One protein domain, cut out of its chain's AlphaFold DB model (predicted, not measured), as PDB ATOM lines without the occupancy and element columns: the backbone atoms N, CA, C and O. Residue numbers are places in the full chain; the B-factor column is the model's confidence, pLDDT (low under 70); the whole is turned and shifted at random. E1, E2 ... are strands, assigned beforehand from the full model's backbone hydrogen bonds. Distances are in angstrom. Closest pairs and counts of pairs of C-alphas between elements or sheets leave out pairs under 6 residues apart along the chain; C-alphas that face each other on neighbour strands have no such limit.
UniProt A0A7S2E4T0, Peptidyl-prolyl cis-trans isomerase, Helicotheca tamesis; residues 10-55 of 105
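Overview. This is residues 10 to 55 of the 105 residues of the protein "Peptidyl-prolyl cis-trans isomerase" of Helicotheca tamesis (UniProt A0A7S2E4T0). Two separate two-stranded hairpins, E1 with E2 and E3 with E4, make a loose, flat shape with no shared core, joined by a long looping link, residues 25 to 37. The turns of the two hairpins hold the two C-alphas farthest apart, those of Glu 17 and Glu 46. The printed part has 46 residues, with no named helix and four named strands in the order E1, E2, E3, E4; the class is all strand, and each two-stranded sheet, E1 - E2 and E3 - E4, is antiparallel. The whole is loose, with a radius of gyration of the C-alphas of 13.4 A, and its C-alphas span 37 by 29 by 12 A.

Arrangement. E1, residues 10 to 16, and E2, residues 19 to 24, form a hairpin, antiparallel with 152 degrees between their N-to-C directions. The C-alphas of Glu 15 and Tyr 20 face each other at 4.5 A. N 11 and O 23 are within hydrogen-bond range at 2.8 A, as are N 21 and O 14 at 2.8 A. E3, residues 38 to 43, and E4, residues 50 to 54, form the second hairpin, antiparallel with 144 degrees between their directions. The C-alphas of Asn 38 and Pro 54 face each other at 4.2 A. N 42 and O 51 are within hydrogen-bond range at 2.8 A, and so are N 53 and O 40 at 2.8 A. E1 is apart from E3 and from E4, and E2 is apart from E3 and from E4.

Along the chain. E1 begins with C-alpha 10 at (213.379, 261.538, 176.856) and measures 16.5 A from first to last C-alpha. E2 also measures 16.5 A and ends with C-alpha 24 at (216.623, 261.026, 180.154). After residues 25 to 37, E3 runs 14.0 A from first to last C-alpha. E4 runs 13.1 A and ends with C-alpha 54 at (208.893, 258.464, 195.914).

Size, cuts and confidence. The C-alphas of Glu 17 and Glu 46, the two farthest apart, are 40.1 A from each other, and those of Val 10 and Ser 55, the first and last printed, are 21.0 A apart. The printed part has no cut. The link from E1 to E2 is tight, with 2 residues; that from E3 to E4 is short, with 6; that from E2 to E3 is long, with 13. The mean pLDDT of the printed part is 80.3, and confidence is low, under 70, at residues 31 to 35, 37, 46 to 49 and 55.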
ATOM      1  N   VAL A  10     212.237 261.209 177.714       91.00
ATOM      2  CA  VAL A  10     213.379 261.538 176.856       91.00
ATOM      3  C   VAL A  10     213.152 262.923 176.258       91.00
ATOM      4  O   VAL A  10     212.221 263.120 175.485       91.00
ATOM      5  N   SER A  11     214.036 263.867 176.567       92.06
ATOM      6  CA  SER A  11     213.997 265.234 176.049       92.06
ATOM      7  C   SER A  11     215.149 265.511 175.091       92.06
ATOM      8  O   SER A  11     216.299 265.147 175.350       92.06
ATOM      9  N   GLY A  12     214.856 266.242 174.017       90.19
ATOM     10  CA  GLY A  12     215.836 266.729 173.054       90.19
ATOM     11  C   GLY A  12     215.323 266.690 171.614       90.19
ATOM     12  O   GLY A  12     214.137 266.445 171.394       90.19
ATOM     13  N   PRO A  13     216.204 266.935 170.630       94.06
ATOM     14  CA  PRO A  13     217.659 267.081 170.755       94.06
ATOM     15  C   PRO A  13     218.092 268.405 171.413       94.06
ATOM     16  O   PRO A  13     217.494 269.449 171.174       94.06
ATOM     17  N   ILE A  14     219.139 268.360 172.242       93.75
ATOM     18  CA  ILE A  14     219.713 269.517 172.950       93.75
ATOM     19  C   ILE A  14     221.142 269.734 172.462       93.75
ATOM     20  O   ILE A  14     221.967 268.828 172.565       93.75
ATOM     21  N   GLU A  15     221.430 270.923 171.943       96.56
ATOM     22  CA  GLU A  15     222.771 271.301 171.499       96.56
ATOM     23  C   GLU A  15     223.662 271.687 172.690       96.56
ATOM     24  O   GLU A  15     223.235 272.375 173.620       96.56
ATOM     25  N   SER A  16     224.909 271.230 172.661       95.25
ATOM     26  CA  SER A  16     225.987 271.619 173.565       95.25
ATOM     27  C   SER A  16     227.278 271.834 172.768       95.25
ATOM     28  O   SER A  16     227.332 271.564 171.568       95.25
ATOM     29  N   GLU A  17     228.352 272.257 173.435       97.19
ATOM     30  CA  GLU A  17     229.686 272.358 172.819       97.19
ATOM     31  C   GLU A  17     230.219 271.020 172.261       97.19
ATOM     32  O   GLU A  17     231.119 271.014 171.425       97.19
ATOM     33  N   TYR A  18     229.636 269.891 172.678       95.44
ATOM     34  CA  TYR A  18     229.994 268.541 172.233       95.44
ATOM     35  C   TYR A  18     229.064 267.982 171.141       95.44
ATOM     36  O   TYR A  18     229.250 266.843 170.712       95.44
ATOM     37  N   GLY A  19     228.066 268.751 170.686       96.81
ATOM     38  CA  GLY A  19     227.089 268.340 169.675       96.81
ATOM     39  C   GLY A  19     225.670 268.194 170.229       96.81
ATOM     40  O   GLY A  19     225.264 268.937 171.117       96.81
ATOM     41  N   TYR A  20     224.890 267.255 169.686       96.94
ATOM     42  CA  TYR A  20     223.479 267.072 170.044       96.94
ATOM     43  C   TYR A  20     223.274 265.888 170.987       96.94
ATOM     44  O   TYR A  20     223.783 264.792 170.756       96.94
ATOM     45  N   HIS A  21     222.467 266.100 172.022       95.38
ATOM     46  CA  HIS A  21     222.204 265.124 173.074       95.38
ATOM     47  C   HIS A  21     220.706 264.858 173.237       95.38
ATOM     48  O   HIS A  21     219.879 265.761 173.113       95.38
ATOM     49  N   LEU A  22     220.373 263.615 173.583       95.69
ATOM     50  CA  LEU A  22     219.088 263.246 174.173       95.69
ATOM     51  C   LEU A  22     219.298 263.044 175.673       95.69
ATOM     52  O   LEU A  22     220.286 262.433 176.085       95.69
ATOM     53  N   VAL A  23     218.385 263.564 176.486       93.50
ATOM     54  CA  VAL A  23     218.481 263.541 177.948       93.50
ATOM     55  C   VAL A  23     217.308 262.757 178.517       93.50
ATOM     56  O   VAL A  23     216.162 263.084 178.235       93.50
ATOM     57  N   LEU A  24     217.600 261.757 179.349       91.81
ATOM     58  CA  LEU A  24     216.623 261.026 180.154       91.81
ATOM     59  C   LEU A  24     217.005 261.172 181.627       91.81
ATOM     60  O   LEU A  24     218.106 260.788 182.025       91.81
ATOM     61  N   VAL A  25     216.101 261.718 182.438       90.19
ATOM     62  CA  VAL A  25     216.319 261.854 183.883       90.19
ATOM     63  C   VAL A  25     215.701 260.650 184.591       90.19
ATOM     64  O   VAL A  25     214.482 260.507 184.632       90.19
ATOM     65  N   CYS A  26     216.540 259.779 185.155       86.38
ATOM     66  CA  CYS A  26     216.086 258.575 185.862       86.38
ATOM     67  C   CYS A  26     215.832 258.811 187.357       86.38
ATOM     68  O   CYS A  26     215.016 258.116 187.962       86.38
ATOM     69  N   GLU A  27     216.547 259.759 187.967       85.94
ATOM     70  CA  GLU A  27     216.478 260.027 189.402       85.94
ATOM     71  C   GLU A  27     216.877 261.473 189.729       85.94
ATOM     72  O   GLU A  27     217.719 262.069 189.055       85.94
ATOM     73  N   ARG A  28     216.275 262.032 190.785       82.94
ATOM     74  CA  ARG A  28     216.595 263.335 191.372       82.94
ATOM     75  C   ARG A  28     216.725 263.213 192.881       82.94
ATOM     76  O   ARG A  28     215.773 262.855 193.568       82.94
ATOM     77  N   ILE A  29     217.883 263.602 193.395       80.00
ATOM     78  CA  ILE A  29     218.148 263.697 194.830       80.00
ATOM     79  C   ILE A  29     218.355 265.161 195.214       80.00
ATOM     80  O   ILE A  29     218.958 265.925 194.464       80.00
ATOM     81  N   ASN A  30     217.854 265.556 196.387       70.31
ATOM     82  CA  ASN A  30     218.115 266.869 196.988       70.31
ATOM     83  C   ASN A  30     217.763 268.092 196.102       70.31
ATOM     84  O   ASN A  30     218.423 269.124 196.175       70.31
ATOM     85  N   CYS A  31     216.741 267.980 195.249       65.50
ATOM     86  CA  CYS A  31     216.294 269.057 194.359       65.50
ATOM     87  C   CYS A  31     214.815 269.396 194.613       65.50
ATOM     88  O   CYS A  31     214.049 268.489 194.960       65.50
ATOM     89  N   PRO A  32     214.384 270.660 194.409       64.56
ATOM     90  CA  PRO A  32     212.969 271.013 194.372       64.56
ATOM     91  C   PRO A  32     212.257 270.121 193.361       64.56
ATOM     92  O   PRO A  32     212.657 270.031 192.198       64.56
ATOM     93  N   LYS A  33     211.253 269.387 193.830       65.50
ATOM     94  CA  LYS A  33     210.633 268.341 193.031       65.50
ATOM     95  C   LYS A  33     209.726 268.983 191.979       65.50
ATOM     96  O   LYS A  33     208.656 269.483 192.310       65.50
ATOM     97  N   LEU A  34     210.161 268.966 190.720       67.44
ATOM     98  CA  LEU A  34     209.327 269.365 189.579       67.44
ATOM     99  C   LEU A  34     208.169 268.384 189.353       67.44
ATOM    100  O   LEU A  34     207.079 268.803 188.983       67.44
ATOM    101  N   ASP A  35     208.384 267.100 189.655       65.06
ATOM    102  CA  ASP A  35     207.431 266.006 189.419       65.06
ATOM    103  C   ASP A  35     206.651 265.597 190.690       65.06
ATOM    104  O   ASP A  35     206.297 264.429 190.892       65.06
ATOM    105  N   GLY A  36     206.400 266.542 191.602       72.44
ATOM    106  CA  GLY A  36     205.603 266.292 192.809       72.44
ATOM    107  C   GLY A  36     206.380 265.576 193.916       72.44
ATOM    108  O   GLY A  36     207.375 266.094 194.388       72.44
ATOM    109  N   SER A  37     205.927 264.425 194.423       69.44
ATOM    110  CA  SER A  37     206.632 263.681 195.491       69.44
ATOM    111  C   SER A  37     207.660 262.674 194.963       69.44
ATOM    112  O   SER A  37     208.488 262.193 195.746       69.44
ATOM    113  N   ASN A  38     207.623 262.400 193.659       75.56
ATOM    114  CA  ASN A  38     208.415 261.377 192.997       75.56
ATOM    115  C   ASN A  38     209.851 261.835 192.764       75.56
ATOM    116  O   ASN A  38     210.113 262.994 192.447       75.56
ATOM    117  N   THR A  39     210.785 260.907 192.920       81.12
ATOM    118  CA  THR A  39     212.216 261.195 192.789       81.12
ATOM    119  C   THR A  39     212.920 260.226 191.864       81.12
ATOM    120  O   THR A  39     214.039 260.515 191.462       81.12
ATOM    121  N   ARG A  40     212.316 259.079 191.535       83.19
ATOM    122  CA  ARG A  40     212.986 258.020 190.783       83.19
ATOM    123  C   ARG A  40     212.031 257.286 189.851       83.19
ATOM    124  O   ARG A  40     210.873 257.072 190.187       83.19
ATOM    125  N   VAL A  41     212.553 256.849 188.713       84.25
ATOM    126  CA  VAL A  41     211.902 255.912 187.797       84.25
ATOM    127  C   VAL A  41     212.265 254.479 188.197       84.25
ATOM    128  O   VAL A  41     213.443 254.141 188.323       84.25
ATOM    129  N   VAL A  42     211.258 253.631 188.406       82.56
ATOM    130  CA  VAL A  42     211.408 252.210 188.754       82.56
ATOM    131  C   VAL A  42     210.786 251.359 187.651       82.56
ATOM    132  O   VAL A  42     209.705 251.670 187.153       82.56
ATOM    133  N   SER A  43     211.479 250.297 187.244       76.56
ATOM    134  CA  SER A  43     210.940 249.324 186.291       76.56
ATOM    135  C   SER A  43     209.953 248.412 187.007       76.56
ATOM    136  O   SER A  43     210.297 247.840 188.038       76.56
ATOM    137  N   ASN A  44     208.751 248.255 186.455       75.81
ATOM    138  CA  ASN A  44     207.807 247.253 186.930       75.81
ATOM    139  C   ASN A  44     208.334 245.848 186.576       75.81
ATOM    140  O   ASN A  44     208.794 245.627 185.452       75.81
ATOM    141  N   GLU A  45     208.294 244.915 187.530       70.62
ATOM    142  CA  GLU A  45     208.821 243.549 187.376       70.62
ATOM    143  C   GLU A  45     208.036 242.724 186.339       70.62
ATOM    144  O   GLU A  45     208.576 241.782 185.767       70.62
ATOM    145  N   GLU A  46     206.800 243.121 186.018       68.94
ATOM    146  CA  GLU A  46     205.936 242.425 185.051       68.94
ATOM    147  C   GLU A  46     206.187 242.796 183.578       68.94
ATOM    148  O   GLU A  46     205.533 242.266 182.683       68.94
ATOM    149  N   GLY A  47     207.182 243.642 183.305       59.28
ATOM    150  CA  GLY A  47     207.622 243.947 181.946       59.28
ATOM    151  C   GLY A  47     206.719 244.951 181.225       59.28
ATOM    152  O   GLY A  47     205.520 244.767 181.054       59.28
ATOM    153  N   SER A  48     207.348 246.018 180.731       57.09
ATOM    154  CA  SER A  48     206.739 247.104 179.949       57.09
ATOM    155  C   SER A  48     205.942 248.154 180.738       57.09
ATOM    156  O   SER A  48     204.910 248.642 180.281       57.09
ATOM    157  N   GLY A  49     206.462 248.588 181.888       59.75
ATOM    158  CA  GLY A  49     205.990 249.809 182.541       59.75
ATOM    159  C   GLY A  49     207.073 250.439 183.407       59.75
ATOM    160  O   GLY A  49     207.704 249.752 184.208       59.75
ATOM    161  N   THR A  50     207.297 251.741 183.256       74.00
ATOM    162  CA  THR A  50     208.064 252.540 184.213       74.00
ATOM    163  C   THR A  50     207.088 253.217 185.170       74.00
ATOM    164  O   THR A  50     206.121 253.846 184.746       74.00
ATOM    165  N   MET A  51     207.315 253.069 186.473       77.12
ATOM    166  CA  MET A  51     206.541 253.747 187.510       77.12
ATOM    167  C   MET A  51     207.417 254.790 188.194       77.12
ATOM    168  O   MET A  51     208.598 254.556 188.458       77.12
ATOM    169  N   LEU A  52     206.840 255.950 188.493       77.00
ATOM    170  CA  LEU A  52     207.495 256.952 189.321       77.00
ATOM    171  C   LEU A  52     207.350 256.556 190.792       77.00
ATOM    172  O   LEU A  52     206.239 256.342 191.273       77.00
ATOM    173  N   ALA A  53     208.476 256.449 191.490       74.69
ATOM    174  CA  ALA A  53     208.529 256.124 192.903       74.69
ATOM    175  C   ALA A  53     208.975 257.340 193.735       74.69
ATOM    176  O   ALA A  53     209.893 258.077 193.337       74.69
ATOM    177  N   PRO A  54     208.370 257.543 194.917       71.12
ATOM    178  CA  PRO A  54     208.893 258.464 195.914       71.12
ATOM    179  C   PRO A  54     210.203 257.922 196.507       71.12
ATOM    180  O   PRO A  54     210.416 256.711 196.573       71.12
ATOM    181  N   SER A  55     211.097 258.805 196.964       65.12
ATOM    182  CA  SER A  55     212.326 258.371 197.634       65.12
ATOM    183  C   SER A  55     211.991 257.683 198.956       65.12
ATOM    184  O   SER A  55     211.387 258.286 199.840       65.12
TER     185      SER A  55